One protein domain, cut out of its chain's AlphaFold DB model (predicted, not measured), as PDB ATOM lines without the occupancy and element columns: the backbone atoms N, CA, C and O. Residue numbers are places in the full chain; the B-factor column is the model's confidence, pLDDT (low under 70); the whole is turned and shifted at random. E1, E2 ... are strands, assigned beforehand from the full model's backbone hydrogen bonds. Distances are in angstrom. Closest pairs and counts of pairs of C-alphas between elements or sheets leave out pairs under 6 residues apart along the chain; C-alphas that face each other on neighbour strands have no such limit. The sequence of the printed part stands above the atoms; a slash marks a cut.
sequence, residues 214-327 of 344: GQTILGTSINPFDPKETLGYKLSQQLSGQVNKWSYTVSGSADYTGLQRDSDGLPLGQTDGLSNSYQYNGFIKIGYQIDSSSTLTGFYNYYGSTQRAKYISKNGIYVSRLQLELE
ATOM      1  N   GLY A 214     -41.935  23.667  45.395       89.88
ATOM      2  CA  GLY A 214     -41.726  24.389  44.152       89.88
ATOM      3  C   GLY A 214     -42.393  23.698  42.986       89.88
ATOM      4  O   GLY A 214     -42.632  22.492  43.017       89.88
ATOM      5  N   GLN A 215     -42.686  24.484  41.961       90.38
ATOM      6  CA  GLN A 215     -43.188  23.999  40.691       90.38
ATOM      7  C   GLN A 215     -42.463  24.734  39.571       90.38
ATOM      8  O   GLN A 215     -42.404  25.962  39.564       90.38
ATOM      9  N   THR A 216     -41.946  23.970  38.619       93.69
ATOM     10  CA  THR A 216     -41.391  24.490  37.371       93.69
ATOM     11  C   THR A 216     -42.309  24.053  36.242       93.69
ATOM     12  O   THR A 216     -42.665  22.878  36.155       93.69
ATOM     13  N   ILE A 217     -42.716  24.993  35.396       91.06
ATOM     14  CA  ILE A 217     -43.528  24.729  34.211       91.06
ATOM     15  C   ILE A 217     -42.717  25.142  32.995       91.06
ATOM     16  O   ILE A 217     -42.318  26.300  32.868       91.06
ATOM     17  N   LEU A 218     -42.509  24.182  32.105       93.44
ATOM     18  CA  LEU A 218     -41.974  24.388  30.770       93.44
ATOM     19  C   LEU A 218     -43.092  24.078  29.783       93.44
ATOM     20  O   LEU A 218     -43.720  23.026  29.878       93.44
ATOM     21  N   GLY A 219     -43.359  24.999  28.866       90.75
ATOM     22  CA  GLY A 219     -44.418  24.855  27.876       90.75
ATOM     23  C   GLY A 219     -43.957  25.293  26.498       90.75
ATOM     24  O   GLY A 219     -43.141  26.202  26.369       90.75
ATOM     25  N   THR A 220     -44.512  24.659  25.472       92.19
ATOM     26  CA  THR A 220     -44.372  25.069  24.075       92.19
ATOM     27  C   THR A 220     -45.732  24.977  23.402       92.19
ATOM     28  O   THR A 220     -46.533  24.107  23.739       92.19
ATOM     29  N   SER A 221     -45.995  25.862  22.451       89.19
ATOM     30  CA  SER A 221     -47.196  25.827  21.621       89.19
ATOM     31  C   SER A 221     -46.816  25.980  20.155       89.19
ATOM     32  O   SER A 221     -45.861  26.676  19.821       89.19
ATOM     33  N   ILE A 222     -47.532  25.291  19.272       90.31
ATOM     34  CA  ILE A 222     -47.341  25.371  17.823       90.31
ATOM     35  C   ILE A 222     -48.668  25.056  17.136       90.31
ATOM     36  O   ILE A 222     -49.420  24.206  17.612       90.31
ATOM     37  N   ASN A 223     -48.966  25.732  16.027       87.25
ATOM     38  CA  ASN A 223     -50.080  25.349  15.167       87.25
ATOM     39  C   ASN A 223     -49.602  24.245  14.201       87.25
ATOM     40  O   ASN A 223     -48.692  24.498  13.413       87.25
ATOM     41  N   PRO A 224     -50.174  23.027  14.245       85.06
ATOM     42  CA  PRO A 224     -49.706  21.922  13.412       85.06
ATOM     43  C   PRO A 224     -50.084  22.061  11.929       85.06
ATOM     44  O   PRO A 224     -49.448  21.423  11.096       85.06
ATOM     45  N   PHE A 225     -51.096  22.866  11.587       84.69
ATOM     46  CA  PHE A 225     -51.569  23.028  10.207       84.69
ATOM     47  C   PHE A 225     -50.797  24.110   9.451       84.69
ATOM     48  O   PHE A 225     -50.364  23.887   8.324       84.69
ATOM     49  N   ASP A 226     -50.589  25.263  10.087       84.88
ATOM     50  CA  ASP A 226     -49.715  26.322   9.577       84.88
ATOM     51  C   ASP A 226     -48.719  26.720  10.674       84.88
ATOM     52  O   ASP A 226     -49.001  27.612  11.481       84.88
ATOM     53  N   PRO A 227     -47.552  26.054  10.742       86.19
ATOM     54  CA  PRO A 227     -46.593  26.268  11.818       86.19
ATOM     55  C   PRO A 227     -45.853  27.602  11.700       86.19
ATOM     56  O   PRO A 227     -45.219  28.033  12.670       86.19
ATOM     57  N   LYS A 228     -45.925  28.283  10.548       88.62
ATOM     58  CA  LYS A 228     -45.107  29.461  10.264       88.62
ATOM     59  C   LYS A 228     -45.390  30.577  11.268       88.62
ATOM     60  O   LYS A 228     -46.473  31.161  11.289       88.62
ATOM     61  N   GLU A 229     -44.357  30.890  12.054       89.25
ATOM     62  CA  GLU A 229     -44.327  31.944  13.079       89.25
ATOM     63  C   GLU A 229     -45.237  31.702  14.292       89.25
ATOM     64  O   GLU A 229     -45.370  32.588  15.134       89.25
ATOM     65  N   THR A 230     -45.816  30.507  14.423       91.88
ATOM     66  CA  THR A 230     -46.793  30.182  15.479       91.88
ATOM     67  C   THR A 230     -46.170  29.629  16.760       91.88
ATOM     68  O   THR A 230     -46.864  29.513  17.767       91.88
ATOM     69  N   LEU A 231     -44.867  29.321  16.741       93.06
ATOM     70  CA  LEU A 231     -44.150  28.798  17.900       93.06
ATOM     71  C   LEU A 231     -44.262  29.761  19.090       93.06
ATOM     72  O   LEU A 231     -43.863  30.923  18.996       93.06
ATOM     73  N   GLY A 232     -44.752  29.251  20.212       93.69
ATOM     74  CA  GLY A 232     -44.718  29.897  21.514       93.69
ATOM     75  C   GLY A 232     -43.991  29.036  22.539       93.69
ATOM     76  O   GLY A 232     -43.879  27.822  22.379       93.69
ATOM     77  N   TYR A 233     -43.492  29.665  23.595       94.25
ATOM     78  CA  TYR A 233     -42.810  28.985  24.692       94.25
ATOM     79  C   TYR A 233     -43.092  29.673  26.019       94.25
ATOM     80  O   TYR A 233     -43.362  30.871  26.061       94.25
ATOM     81  N   LYS A 234     -43.007  28.917  27.110       93.75
ATOM     82  CA  LYS A 234     -43.216  29.404  28.471       93.75
ATOM     83  C   LYS A 234     -42.249  28.742  29.435       93.75
ATOM     84  O   LYS A 234     -42.084  27.525  29.419       93.75
ATOM     85  N   LEU A 235     -41.688  29.555  30.318       95.75
ATOM     86  CA  LEU A 235     -40.997  29.134  31.525       95.75
ATOM     87  C   LEU A 235     -41.681  29.811  32.713       95.75
ATOM     88  O   LEU A 235     -41.799  31.032  32.748       95.75
ATOM     89  N   SER A 236     -42.121  29.030  33.693       95.00
ATOM     90  CA  SER A 236     -42.594  29.540  34.980       95.00
ATOM     91  C   SER A 236     -41.910  28.794  36.113       95.00
ATOM     92  O   SER A 236     -41.785  27.569  36.072       95.00
ATOM     93  N   GLN A 237     -41.484  29.532  37.129       96.19
ATOM     94  CA  GLN A 237     -40.939  28.995  38.362       96.19
ATOM     95  C   GLN A 237     -41.716  29.571  39.535       96.19
ATOM     96  O   GLN A 237     -41.747  30.781  39.739       96.19
ATOM     97  N   GLN A 238     -42.264  28.681  40.352       94.12
ATOM     98  CA  GLN A 238     -42.923  29.013  41.600       94.12
ATOM     99  C   GLN A 238     -42.208  28.330  42.762       94.12
ATOM    100  O   GLN A 238     -41.792  27.175  42.662       94.12
ATOM    101  N   LEU A 239     -42.101  29.043  43.876       94.00
ATOM    102  CA  LEU A 239     -41.645  28.545  45.164       94.00
ATOM    103  C   LEU A 239     -42.639  28.988  46.233       94.00
ATOM    104  O   LEU A 239     -43.091  30.129  46.239       94.00
ATOM    105  N   SER A 240     -42.986  28.095  47.149       93.75
ATOM    106  CA  SER A 240     -43.824  28.437  48.294       93.75
ATOM    107  C   SER A 240     -43.425  27.637  49.520       93.75
ATOM    108  O   SER A 240     -42.941  26.510  49.413       93.75
ATOM    109  N   GLY A 241     -43.615  28.211  50.697       92.75
ATOM    110  CA  GLY A 241     -43.208  27.574  51.934       92.75
ATOM    111  C   GLY A 241     -43.771  28.261  53.161       92.75
ATOM    112  O   GLY A 241     -44.419  29.306  53.087       92.75
ATOM    113  N   GLN A 242     -43.556  27.627  54.306       92.56
ATOM    114  CA  GLN A 242     -43.904  28.167  55.610       92.56
ATOM    115  C   GLN A 242     -42.767  27.899  56.588       92.56
ATOM    116  O   GLN A 242     -42.305  26.770  56.739       92.56
ATOM    117  N   VAL A 243     -42.310  28.954  57.252       91.19
ATOM    118  CA  VAL A 243     -41.281  28.900  58.285       91.19
ATOM    119  C   VAL A 243     -41.819  29.633  59.503       91.19
ATOM    120  O   VAL A 243     -42.040  30.843  59.478       91.19
ATOM    121  N   ASN A 244     -42.030  28.892  60.591       90.75
ATOM    122  CA  ASN A 244     -42.665  29.402  61.806       90.75
ATOM    123  C   ASN A 244     -44.035  30.037  61.481       90.75
ATOM    124  O   ASN A 244     -44.885  29.414  60.844       90.75
ATOM    125  N   LYS A 245     -44.237  31.291  61.895       92.00
ATOM    126  CA  LYS A 245     -45.450  32.078  61.641       92.00
ATOM    127  C   LYS A 245     -45.495  32.714  60.246       92.00
ATOM    128  O   LYS A 245     -46.486  33.354  59.917       92.00
ATOM    129  N   TRP A 246     -44.449  32.572  59.434       92.56
ATOM    130  CA  TRP A 246     -44.361  33.202  58.118       92.56
ATOM    131  C   TRP A 246     -44.654  32.205  57.008       92.56
ATOM    132  O   TRP A 246     -44.052  31.137  56.952       92.56
ATOM    133  N   SER A 247     -45.535  32.577  56.089       93.75
ATOM    134  CA  SER A 247     -45.754  31.887  54.819       93.75
ATOM    135  C   SER A 247     -45.322  32.781  53.667       93.75
ATOM    136  O   SER A 247     -45.431  34.006  53.744       93.75
ATOM    137  N   TYR A 248     -44.818  32.171  52.602       94.12
ATOM    138  CA  TYR A 248     -44.407  32.885  51.404       94.12
ATOM    139  C   TYR A 248     -44.774  32.090  50.152       94.12
ATOM    140  O   TYR A 248     -44.699  30.861  50.141       94.12
ATOM    141  N   THR A 249     -45.129  32.808  49.093       95.00
ATOM    142  CA  THR A 249     -45.257  32.304  47.725       95.00
ATOM    143  C   THR A 249     -44.571  33.309  46.811       95.00
ATOM    144  O   THR A 249     -44.910  34.487  46.831       95.00
ATOM    145  N   VAL A 250     -43.615  32.855  46.012       96.38
ATOM    146  CA  VAL A 250     -42.898  33.655  45.017       96.38
ATOM    147  C   VAL A 250     -43.030  32.952  43.677       96.38
ATOM    148  O   VAL A 250     -42.881  31.734  43.599       96.38
ATOM    149  N   SER A 251     -43.329  33.698  42.623       96.88
ATOM    150  CA  SER A 251     -43.421  33.170  41.269       96.88
ATOM    151  C   SER A 251     -42.862  34.156  40.259       96.88
ATOM    152  O   SER A 251     -43.067  35.364  40.386       96.88
ATOM    153  N   GLY A 252     -42.199  33.626  39.241       97.75
ATOM    154  CA  GLY A 252     -41.778  34.368  38.065       97.75
ATOM    155  C   GLY A 252     -42.069  33.555  36.814       97.75
ATOM    156  O   GLY A 252     -41.792  32.355  36.787       97.75
ATOM    157  N   SER A 253     -42.615  34.195  35.783       96.38
ATOM    158  CA  SER A 253     -42.785  33.561  34.478       96.38
ATOM    159  C   SER A 253     -42.384  34.487  33.339       96.38
ATOM    160  O   SER A 253     -42.489  35.711  33.434       96.38
ATOM    161  N   ALA A 254     -41.898  33.872  32.270       96.69
ATOM    162  CA  ALA A 254     -41.636  34.509  30.997       96.69
ATOM    163  C   ALA A 254     -42.211  33.618  29.898       96.69
ATOM    164  O   ALA A 254     -41.932  32.414  29.852       96.69
ATOM    165  N   ASP A 255     -43.006  34.201  29.012       93.94
ATOM    166  CA  ASP A 255     -43.552  33.493  27.868       93.94
ATOM    167  C   ASP A 255     -43.561  34.344  26.605       93.94
ATOM    168  O   ASP A 255     -43.591  35.576  26.631       93.94
ATOM    169  N   TYR A 256     -43.474  33.650  25.478       93.94
ATOM    170  CA  TYR A 256     -43.642  34.210  24.154       93.94
ATOM    171  C   TYR A 256     -44.820  33.512  23.490       93.94
ATOM    172  O   TYR A 256     -44.830  32.287  23.342       93.94
ATOM    173  N   THR A 257     -45.803  34.297  23.066       91.88
ATOM    174  CA  THR A 257     -46.920  33.818  22.254       91.88
ATOM    175  C   THR A 257     -46.613  34.099  20.788       91.88
ATOM    176  O   THR A 257     -46.461  35.256  20.390       91.88
ATOM    177  N   GLY A 258     -46.532  33.041  19.978       91.44
ATOM    178  CA  GLY A 258     -46.359  33.139  18.531       91.44
ATOM    179  C   GLY A 258     -47.559  33.765  17.815       91.44
ATOM    180  O   GLY A 258     -48.527  34.224  18.423       91.44
ATOM    181  N   LEU A 259     -47.487  33.805  16.491       90.25
ATOM    182  CA  LEU A 259     -48.583  34.259  15.651       90.25
ATOM    183  C   LEU A 259     -49.773  33.306  15.786       90.25
ATOM    184  O   LEU A 259     -49.642  32.107  15.552       90.25
ATOM    185  N   GLN A 260     -50.940  33.839  16.127       86.88
ATOM    186  CA  GLN A 260     -52.175  33.070  16.089       86.88
ATOM    187  C   GLN A 260     -52.851  33.217  14.728       86.88
ATOM    188  O   GLN A 260     -52.843  34.300  14.137       86.88
ATOM    189  N   ARG A 261     -53.438  32.122  14.246       86.19
ATOM    190  CA  ARG A 261     -54.119  32.032  12.952       86.19
ATOM    191  C   ARG A 261     -55.537  31.513  13.141       86.19
ATOM    192  O   ARG A 261     -55.785  30.765  14.086       86.19
ATOM    193  N   ASP A 262     -56.445  31.928  12.268       82.50
ATOM    194  CA  ASP A 262     -57.780  31.342  12.189       82.50
ATOM    195  C   ASP A 262     -57.763  29.969  11.489       82.50
ATOM    196  O   ASP A 262     -56.711  29.456  11.096       82.50
ATOM    197  N   SER A 263     -58.943  29.360  11.353       82.06
ATOM    198  CA  SER A 263     -59.115  28.050  10.715       82.06
ATOM    199  C   SER A 263     -58.753  28.032   9.225       82.06
ATOM    200  O   SER A 263     -58.434  26.968   8.704       82.06
ATOM    201  N   ASP A 264     -58.777  29.189   8.557       83.56
ATOM    202  CA  ASP A 264     -58.388  29.347   7.151       83.56
ATOM    203  C   ASP A 264     -56.874  29.633   7.011       83.56
ATOM    204  O   ASP A 264     -56.372  29.828   5.903       83.56
ATOM    205  N   GLY A 265     -56.132  29.678   8.125       79.75
ATOM    206  CA  GLY A 265     -54.699  29.967   8.162       79.75
ATOM    207  C   GLY A 265     -54.362  31.459   8.113       79.75
ATOM    208  O   GLY A 265     -53.184  31.821   8.037       79.75
ATOM    209  N   LEU A 266     -55.349  32.353   8.188       82.56
ATOM    210  CA  LEU A 266     -55.110  33.791   8.165       82.56
ATOM    211  C   LEU A 266     -54.586  34.273   9.524       82.56
ATOM    212  O   LEU A 266     -55.131  33.896  10.565       82.56
ATOM    213  N   PRO A 267     -53.545  35.125   9.550       81.88
ATOM    214  CA  PRO A 267     -53.085  35.753  10.782       81.88
ATOM    215  C   PRO A 267     -54.218  36.515  11.485       81.88
ATOM    216  O   PRO A 267     -54.949  37.274  10.854       81.88
ATOM    217  N   LEU A 268     -54.357  36.358  12.801       79.56
ATOM    218  CA  LEU A 268     -55.327  37.134  13.573       79.56
ATOM    219  C   LEU A 268     -54.815  38.567  13.802       79.56
ATOM    220  O   LEU A 268     -53.643  38.786  14.119       79.56
ATOM    221  N   GLY A 269     -55.716  39.540  13.620       68.50
ATOM    222  CA  GLY A 269     -55.423  40.976  13.599       68.50
ATOM    223  C   GLY A 269     -54.760  41.534  14.867       68.50
ATOM    224  O   GLY A 269     -54.924  41.021  15.971       68.50
ATOM    225  N   GLN A 270     -54.011  42.624  14.679       63.09
ATOM    226  CA  GLN A 270     -52.917  43.038  15.567       63.09
ATOM    227  C   GLN A 270     -53.237  44.200  16.515       63.09
ATOM    228  O   GLN A 270     -52.506  44.391  17.479       63.09
ATOM    229  N   THR A 271     -54.301  44.983  16.294       70.31
ATOM    230  CA  THR A 271     -54.619  46.104  17.197       70.31
ATOM    231  C   THR A 271     -55.046  45.573  18.562       70.31
ATOM    232  O   THR A 271     -56.105  44.939  18.673       70.31
ATOM    233  N   ASP A 272     -54.216  45.842  19.574       76.75
ATOM    234  CA  ASP A 272     -54.258  45.202  20.890       76.75
ATOM    235  C   ASP A 272     -54.182  43.665  20.804       76.75
ATOM    236  O   ASP A 272     -54.815  42.991  21.603       76.75
ATOM    237  N   GLY A 273     -53.505  43.076  19.820       85.19
ATOM    238  CA  GLY A 273     -53.453  41.620  19.654       85.19
ATOM    239  C   GLY A 273     -52.586  40.925  20.710       85.19
ATOM    240  O   GLY A 273     -51.737  41.538  21.352       85.19
ATOM    241  N   LEU A 274     -52.783  39.617  20.886       87.31
ATOM    242  CA  LEU A 274     -51.926  38.787  21.752       87.31
ATOM    243  C   LEU A 274     -50.843  38.015  20.977       87.31
ATOM    244  O   LEU A 274     -49.937  37.441  21.583       87.31
ATOM    245  N   SER A 275     -50.913  38.014  19.645       89.62
ATOM    246  CA  SER A 275     -49.920  37.399  18.755       89.62
ATOM    247  C   SER A 275     -48.575  38.120  18.811       89.62
ATOM    248  O   SER A 275     -48.541  39.347  18.872       89.62
ATOM    249  N   ASN A 276     -47.473  37.374  18.703       90.62
ATOM    250  CA  ASN A 276     -46.102  37.907  18.735       90.62
ATOM    251  C   ASN A 276     -45.821  38.754  19.989       90.62
ATOM    252  O   ASN A 276     -45.187  39.812  19.914       90.62
ATOM    253  N   SER A 277     -46.323  38.305  21.141       91.38
ATOM    254  CA  SER A 277     -46.182  39.018  22.408       91.38
ATOM    255  C   SER A 277     -45.207  38.319  23.344       91.38
ATOM    256  O   SER A 277     -45.225  37.098  23.482       91.38
ATOM    257  N   TYR A 278     -44.363  39.118  23.993       93.62
ATOM    258  CA  TYR A 278     -43.577  38.704  25.149       93.62
ATOM    259  C   TYR A 278     -44.329  39.100  26.410       93.62
ATOM    260  O   TYR A 278     -44.769  40.248  26.527       93.62
ATOM    261  N   GLN A 279     -44.467  38.167  27.340       93.25
ATOM    262  CA  GLN A 279     -45.136  38.368  28.616       93.25
ATOM    263  C   GLN A 279     -44.179  38.019  29.751       93.25
ATOM    264  O   GLN A 279     -43.466  37.018  29.697       93.25
ATOM    265  N   TYR A 280     -44.162  38.872  30.769       95.69
ATOM    266  CA  TYR A 280     -43.360  38.703  31.972       95.69
ATOM    267  C   TYR A 280     -44.250  38.905  33.184       95.69
ATOM    268  O   TYR A 280     -44.923  39.931  33.306       95.69
ATOM    269  N   ASN A 281     -44.219  37.943  34.097       96.12
ATOM    270  CA  ASN A 281     -45.019  37.982  35.307       96.12
ATOM    271  C   ASN A 281     -44.131  37.832  36.532       96.12
ATOM    272  O   ASN A 281     -43.225  36.998  36.564       96.12
ATOM    273  N   GLY A 282     -44.437  38.614  37.560       97.06
ATOM    274  CA  GLY A 282     -43.846  38.500  38.885       97.06
ATOM    275  C   GLY A 282     -44.947  38.457  39.931       97.06
ATOM    276  O   GLY A 282     -45.892  39.240  39.885       97.06
ATOM    277  N   PHE A 283     -44.845  37.543  40.884       97.50
ATOM    278  CA  PHE A 283     -45.792  37.466  41.986       97.50
ATOM    279  C   PHE A 283     -45.065  37.161  43.283       97.50
ATOM    280  O   PHE A 283     -44.265  36.229  43.353       97.50
ATOM    281  N   ILE A 284     -45.377  37.919  44.326       97.00
ATOM    282  CA  ILE A 284     -44.936  37.635  45.685       97.00
ATOM    283  C   ILE A 284     -46.115  37.783  46.630       97.00
ATOM    284  O   ILE A 284     -46.858  38.754  46.568       97.00
ATOM    285  N   LYS A 285     -46.275  36.821  47.527       96.12
ATOM    286  CA  LYS A 285     -47.260  36.843  48.599       96.12
ATOM    287  C   LYS A 285     -46.586  36.421  49.884       96.12
ATOM    288  O   LYS A 285     -45.897  35.405  49.917       96.12
ATOM    289  N   ILE A 286     -46.791  37.204  50.930       95.25
ATOM    290  CA  ILE A 286     -46.245  36.976  52.261       95.25
ATOM    291  C   ILE A 286     -47.415  36.968  53.237       95.25
ATOM    292  O   ILE A 286     -48.272  37.851  53.205       95.25
ATOM    293  N   GLY A 287     -47.461  35.956  54.094       94.25
ATOM    294  CA  GLY A 287     -48.442  35.836  55.161       94.25
ATOM    295  C   GLY A 287     -47.769  35.734  56.522       94.25
ATOM    296  O   GLY A 287     -46.790  35.006  56.668       94.25
ATOM    297  N   TYR A 288     -48.319  36.414  57.520       94.31
ATOM    298  CA  TYR A 288     -47.919  36.314  58.917       94.31
ATOM    299  C   TYR A 288     -49.092  35.824  59.764       94.31
ATOM    300  O   TYR A 288     -50.142  36.467  59.831       94.31
ATOM    301  N   GLN A 289     -48.913  34.678  60.411       93.12
ATOM    302  CA  GLN A 289     -49.881  34.100  61.330       93.12
ATOM    303  C   GLN A 289     -49.779  34.806  62.685       93.12
ATOM    304  O   GLN A 289     -48.814  34.618  63.430       93.12
ATOM    305  N   ILE A 290     -50.772  35.634  63.002       93.62
ATOM    306  CA  ILE A 290     -50.825  36.387  64.261       93.62
ATOM    307  C   ILE A 290     -51.128  35.404  65.401       93.62
ATOM    308  O   ILE A 290     -50.349  35.282  66.355       93.62
ATOM    309  N   ASP A 291     -52.202  34.636  65.224       91.25
ATOM    310  CA  ASP A 291     -52.717  33.615  66.137       91.25
ATOM    311  C   ASP A 291     -53.230  32.389  65.348       91.25
ATOM    312  O   ASP A 291     -53.057  32.303  64.131       91.25
ATOM    313  N   SER A 292     -53.827  31.400  66.019       84.69
ATOM    314  CA  SER A 292     -54.316  30.171  65.369       84.69
ATOM    315  C   SER A 292     -55.461  30.394  64.367       84.69
ATOM    316  O   SER A 292     -55.714  29.514  63.549       84.69
ATOM    317  N   SER A 293     -56.124  31.550  64.404       82.31
ATOM    318  CA  SER A 293     -57.293  31.909  63.589       82.31
ATOM    319  C   SER A 293     -57.079  33.113  62.661       82.31
ATOM    320  O   SER A 293     -57.790  33.252  61.666       82.31
ATOM    321  N   SER A 294     -56.080  33.954  62.932       86.12
ATOM    322  CA  SER A 294     -55.843  35.214  62.226       86.12
ATOM    323  C   SER A 294     -54.530  35.184  61.457       86.12
ATOM    324  O   SER A 294     -53.457  34.924  62.006       86.12
ATOM    325  N   THR A 295     -54.594  35.518  60.170       88.38
ATOM    326  CA  THR A 295     -53.414  35.682  59.314       88.38
ATOM    327  C   THR A 295     -53.493  37.016  58.592       88.38
ATOM    328  O   THR A 295     -54.497  37.320  57.953       88.38
ATOM    329  N   LEU A 296     -52.418  37.795  58.664       92.38
ATOM    330  CA  LEU A 296     -52.233  38.984  57.843       92.38
ATOM    331  C   LEU A 296     -51.505  38.583  56.562       92.38
ATOM    332  O   LEU A 296     -50.434  37.988  56.637       92.38
ATOM    333  N   THR A 297     -52.057  38.906  55.395       92.75
ATOM    334  CA  THR A 297     -51.417  38.608  54.107       92.75
ATOM    335  C   THR A 297     -51.265  39.860  53.265       92.75
ATOM    336  O   THR A 297     -52.231  40.600  53.100       92.75
ATOM    337  N   GLY A 298     -50.088  40.044  52.680       94.69
ATOM    338  CA  GLY A 298     -49.831  41.031  51.638       94.69
ATOM    339  C   GLY A 298     -49.318  40.338  50.383       94.69
ATOM    340  O   GLY A 298     -48.621  39.325  50.472       94.69
ATOM    341  N   PHE A 299     -49.661  40.865  49.214       95.25
ATOM    342  CA  PHE A 299     -49.103  40.391  47.955       95.25
ATOM    343  C   PHE A 299     -48.826  41.546  47.002       95.25
ATOM    344  O   PHE A 299     -49.430  42.612  47.100       95.25
ATOM    345  N   TYR A 300     -47.910  41.302  46.077       95.88
ATOM    346  CA  TYR A 300     -47.615  42.161  44.950       95.88
ATOM    347  C   TYR A 300     -47.614  41.316  43.681       95.88
ATOM    348  O   TYR A 300     -47.039  40.224  43.638       95.88
ATOM    349  N   ASN A 301     -48.284  41.826  42.658       95.50
ATOM    350  CA  ASN A 301     -48.376  41.221  41.345       95.50
ATOM    351  C   ASN A 301     -47.852  42.225  40.312       95.50
ATOM    352  O   ASN A 301     -48.188  43.405  40.352       95.50
ATOM    353  N   TYR A 302     -47.021  41.733  39.404       95.31
ATOM    354  CA  TYR A 302     -46.539  42.448  38.239       95.31
ATOM    355  C   TYR A 302     -46.900  41.648  36.992       95.31
ATOM    356  O   TYR A 302     -46.595  40.456  36.908       95.31
ATOM    357  N   TYR A 303     -47.495  42.334  36.022       92.81
ATOM    358  CA  TYR A 303     -47.795  41.820  34.696       92.81
ATOM    359  C   TYR A 303     -47.274  42.810  33.656       92.81
ATOM    360  O   TYR A 303     -47.651  43.984  33.654       92.81
ATOM    361  N   GLY A 304     -46.416  42.332  32.762       92.50
ATOM    362  CA  GLY A 304     -45.914  43.081  31.619       92.50
ATOM    363  C   GLY A 304     -46.172  42.309  30.335       92.50
ATOM    364  O   GLY A 304     -45.885  41.119  30.259       92.50
ATOM    365  N   SER A 305     -46.682  42.987  29.311       91.31
ATOM    366  CA  SER A 305     -46.864  42.409  27.980       91.31
ATOM    367  C   SER A 305     -46.418  43.403  26.920       91.31
ATOM    368  O   SER A 305     -46.755  44.585  26.976       91.31
ATOM    369  N   THR A 306     -45.623  42.940  25.961       91.31
ATOM    370  CA  THR A 306     -45.152  43.752  24.840       91.31
ATOM    371  C   THR A 306     -45.345  42.982  23.551       91.31
ATOM    372  O   THR A 306     -44.770  41.910  23.359       91.31
ATOM    373  N   GLN A 307     -46.148  43.549  22.659       89.19
ATOM    374  CA  GLN A 307     -46.395  42.996  21.340       89.19
ATOM    375  C   GLN A 307     -45.383  43.551  20.338       89.19
ATOM    376  O   GLN A 307     -45.159  44.759  20.278       89.19
ATOM    377  N   ARG A 308     -44.797  42.674  19.521       86.62
ATOM    378  CA  ARG A 308     -44.020  43.064  18.339       86.62
ATOM    379  C   ARG A 308     -44.800  42.672  17.096       86.62
ATOM    380  O   ARG A 308     -44.622  41.577  16.561       86.62
ATOM    381  N   ALA A 309     -45.697  43.561  16.684       77.31
ATOM    382  CA  ALA A 309     -46.508  43.355  15.499       77.31
ATOM    383  C   ALA A 309     -45.625  43.279  14.247       77.31
ATOM    384  O   ALA A 309     -44.726  44.091  14.070       77.31
ATOM    385  N   LYS A 310     -45.875  42.278  13.400       74.69
ATOM    386  CA  LYS A 310     -45.230  42.123  12.081       74.69
ATOM    387  C   LYS A 310     -46.175  42.397  10.916       74.69
ATOM    388  O   LYS A 310     -45.734  42.598   9.788       74.69
ATOM    389  N   TYR A 311     -47.474  42.320  11.189       75.00
ATOM    390  CA  TYR A 311     -48.528  42.558  10.220       75.00
ATOM    391  C   TYR A 311     -49.252  43.831  10.616       75.00
ATOM    392  O   TYR A 311     -49.543  44.042  11.797       75.00
ATOM    393  N   ILE A 312     -49.577  44.646   9.625       72.31
ATOM    394  CA  ILE A 312     -50.376  45.852   9.813       72.31
ATOM    395  C   ILE A 312     -51.783  45.631   9.266       72.31
ATOM    396  O   ILE A 312     -51.994  44.891   8.302       72.31
ATOM    397  N   SER A 313     -52.762  46.264   9.906       68.88
ATOM    398  CA  SER A 313     -54.134  46.267   9.407       68.88
ATOM    399  C   SER A 313     -54.197  47.092   8.125       68.88
ATOM    400  O   SER A 313     -53.905  48.287   8.149       68.88
ATOM    401  N   LYS A 314     -54.610  46.473   7.018       69.81
ATOM    402  CA  LYS A 314     -54.936  47.171   5.772       69.81
ATOM    403  C   LYS A 314     -56.451  47.290   5.667       69.81
ATOM    404  O   LYS A 314     -57.171  46.320   5.903       69.81
ATOM    405  N   ASN A 315     -56.949  48.480   5.333       65.00
ATOM    406  CA  ASN A 315     -58.379  48.662   5.103       65.00
ATOM    407  C   ASN A 315     -58.803  47.808   3.901       65.00
ATOM    408  O   ASN A 315     -58.300  47.993   2.795       65.00
ATOM    409  N   GLY A 316     -59.720  46.868   4.131       58.75
ATOM    410  CA  GLY A 316     -60.370  46.129   3.056       58.75
ATOM    411  C   GLY A 316     -61.401  47.005   2.343       58.75
ATOM    412  O   GLY A 316     -62.005  47.892   2.950       58.75
ATOM    413  N   ILE A 317     -61.638  46.738   1.060       53.91
ATOM    414  CA  ILE A 317     -62.812  47.267   0.361       53.91
ATOM    415  C   ILE A 317     -64.007  46.475   0.896       53.91
ATOM    416  O   ILE A 317     -63.993  45.243   0.822       53.91
ATOM    417  N   TYR A 318     -65.009  47.152   1.471       40.25
ATOM    418  CA  TYR A 318     -66.272  46.521   1.884       40.25
ATOM    419  C   TYR A 318     -66.764  45.650   0.711       40.25
ATOM    420  O   TYR A 318     -66.722  46.117  -0.420       40.25
ATOM    421  N   VAL A 319     -67.158  44.397   0.969       50.38
ATOM    422  CA  VAL A 319     -67.417  43.287   0.006       50.38
ATOM    423  C   VAL A 319     -66.216  42.355  -0.299       50.38
ATOM    424  O   VAL A 319     -66.415  41.256  -0.808       50.38
ATOM    425  N   SER A 320     -64.985  42.684   0.105       50.72
ATOM    426  CA  SER A 320     -63.823  41.771   0.031       50.72
ATOM    427  C   SER A 320     -63.309  41.370   1.421       50.72
ATOM    428  O   SER A 320     -63.452  42.112   2.393       50.72
ATOM    429  N   ARG A 321     -62.747  40.156   1.531       47.25
ATOM    430  CA  ARG A 321     -62.194  39.593   2.777       47.25
ATOM    431  C   ARG A 321     -61.112  40.536   3.337       47.25
ATOM    432  O   ARG A 321     -60.294  41.035   2.569       47.25
ATOM    433  N   LEU A 322     -61.092  40.765   4.657       49.47
ATOM    434  CA  LEU A 322     -60.029  41.528   5.334       49.47
ATOM    435  C   LEU A 322     -58.654  40.965   4.939       49.47
ATOM    436  O   LEU A 322     -58.398  39.777   5.125       49.47
ATOM    437  N   GLN A 323     -57.787  41.815   4.388       51.59
ATOM    438  CA  GLN A 323     -56.421  41.458   4.004       51.59
ATOM    439  C   GLN A 323     -55.428  42.016   5.028       51.59
ATOM    440  O   GLN A 323     -55.529  43.168   5.448       51.59
ATOM    441  N   LEU A 324     -54.459  41.189   5.422       50.25
ATOM    442  CA  LEU A 324     -53.290  41.591   6.204       50.25
ATOM    443  C   LEU A 324     -52.054  41.511   5.312       50.25
ATOM    444  O   LEU A 324     -51.942  40.602   4.491       50.25
ATOM    445  N   GLU A 325     -51.122  42.442   5.496       47.50
ATOM    446  CA  GLU A 325     -49.887  42.532   4.716       47.50
ATOM    447  C   GLU A 325     -48.678  42.564   5.660       47.50
ATOM    448  O   GLU A 325     -48.781  43.015   6.808       47.50
ATOM    449  N   LEU A 326     -47.552  42.009   5.204       51.59
ATOM    450  CA  LEU A 326     -46.284  42.068   5.930       51.59
ATOM    451  C   LEU A 326     -45.751  43.500   5.889       51.59
ATOM    452  O   LEU A 326     -45.800  44.150   4.848       51.59
ATOM    453  N   GLU A 327     -45.219  43.981   7.008       45.00
ATOM    454  CA  GLU A 327     -44.558  45.283   7.036       45.00
ATOM    455  C   GLU A 327     -43.239  45.211   6.241       45.00
ATOM    456  O   GLU A 327     -42.247  44.630   6.693       45.00
TER     457      GLU A 327
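What this domain is: This is residues 214 to 327 of the 344 residues of the protein "Plug domain-containing protein" of Sphingobacterium sp. IITKGP-BTPF85 (UniProt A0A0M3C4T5). One long sheet of five antiparallel strands, E1 to E5, laid side by side in chain order, makes most of a rod-shaped body; no named helix covers either face. At one end of this twisted sheet gather the link from E1 to E2, the long link of residues 258 to 276, and beyond them a small hairpin of two short strands, E6 and E7. The printed part has 114 residues with seven named strands, E1 to E7 along the chain, and its class is all strand. It is extended, with a radius of gyration of the C-alphas of 20.8 A, and spans 68 by 27 by 22 A.

Where its parts are: E1 holds residues 214 to 221, and its first C-alpha, that of Gly 214, is at (-41.726, 24.389, 44.152); it is 23.2 A long from first to last C-alpha. E2, residues 232 to 243, is 36.9 A long, and E3, residues 246 to 257, is 36.0 A long. E4, residues 277 to 289, measures 39.4 A and ends with C-alpha 289 at (-49.881, 34.100, 61.330). E5, residues 295 to 307, measures 39.3 A. E6, residues 311 to 313, is 6.8 A long, and E7, residues 324 to 326, is 7.0 A long, with C-alpha 326 at (-46.284, 42.068, 5.930).

How they stand to each other: E1 to E5 form a meander, each strand the antiparallel neighbour of the one before, with E1 and E5 as edge strands. E1 and E2 are a hairpin at 170 degrees between their directions; N 217 and O 236 are within hydrogen-bond range at 2.8 A. E2 and E3, a hairpin at 178 degrees, have N 239 and O 250 at 2.8 A. E3 and E4, a hairpin at 174 degrees, have N 251 and O 283 at 2.8 A. E4 and E5, a hairpin at 175 degrees, have N 286 and O 298 at 2.8 A; their C-alphas 285 and 299, which face each other, are 4.0 A apart. E6 and E7 are a further antiparallel hairpin, at 142 degrees, with N 312 and O 325 at 3.4 A. E5 and E6 are apart, though a tight link of 3 residues joins them.

The domain as a whole: The two C-alphas farthest apart, those of Asp 291 and Val 319, are 68.4 A from each other. The printed part has no cut. The link from E3 to E4, with 19 residues, is long; those from E1 to E2 and from E6 to E7, with 10 residues each, are short. The mean pLDDT of the printed part is 85.0, and it is under 70 at residues 269 to 270 and 313 to 327.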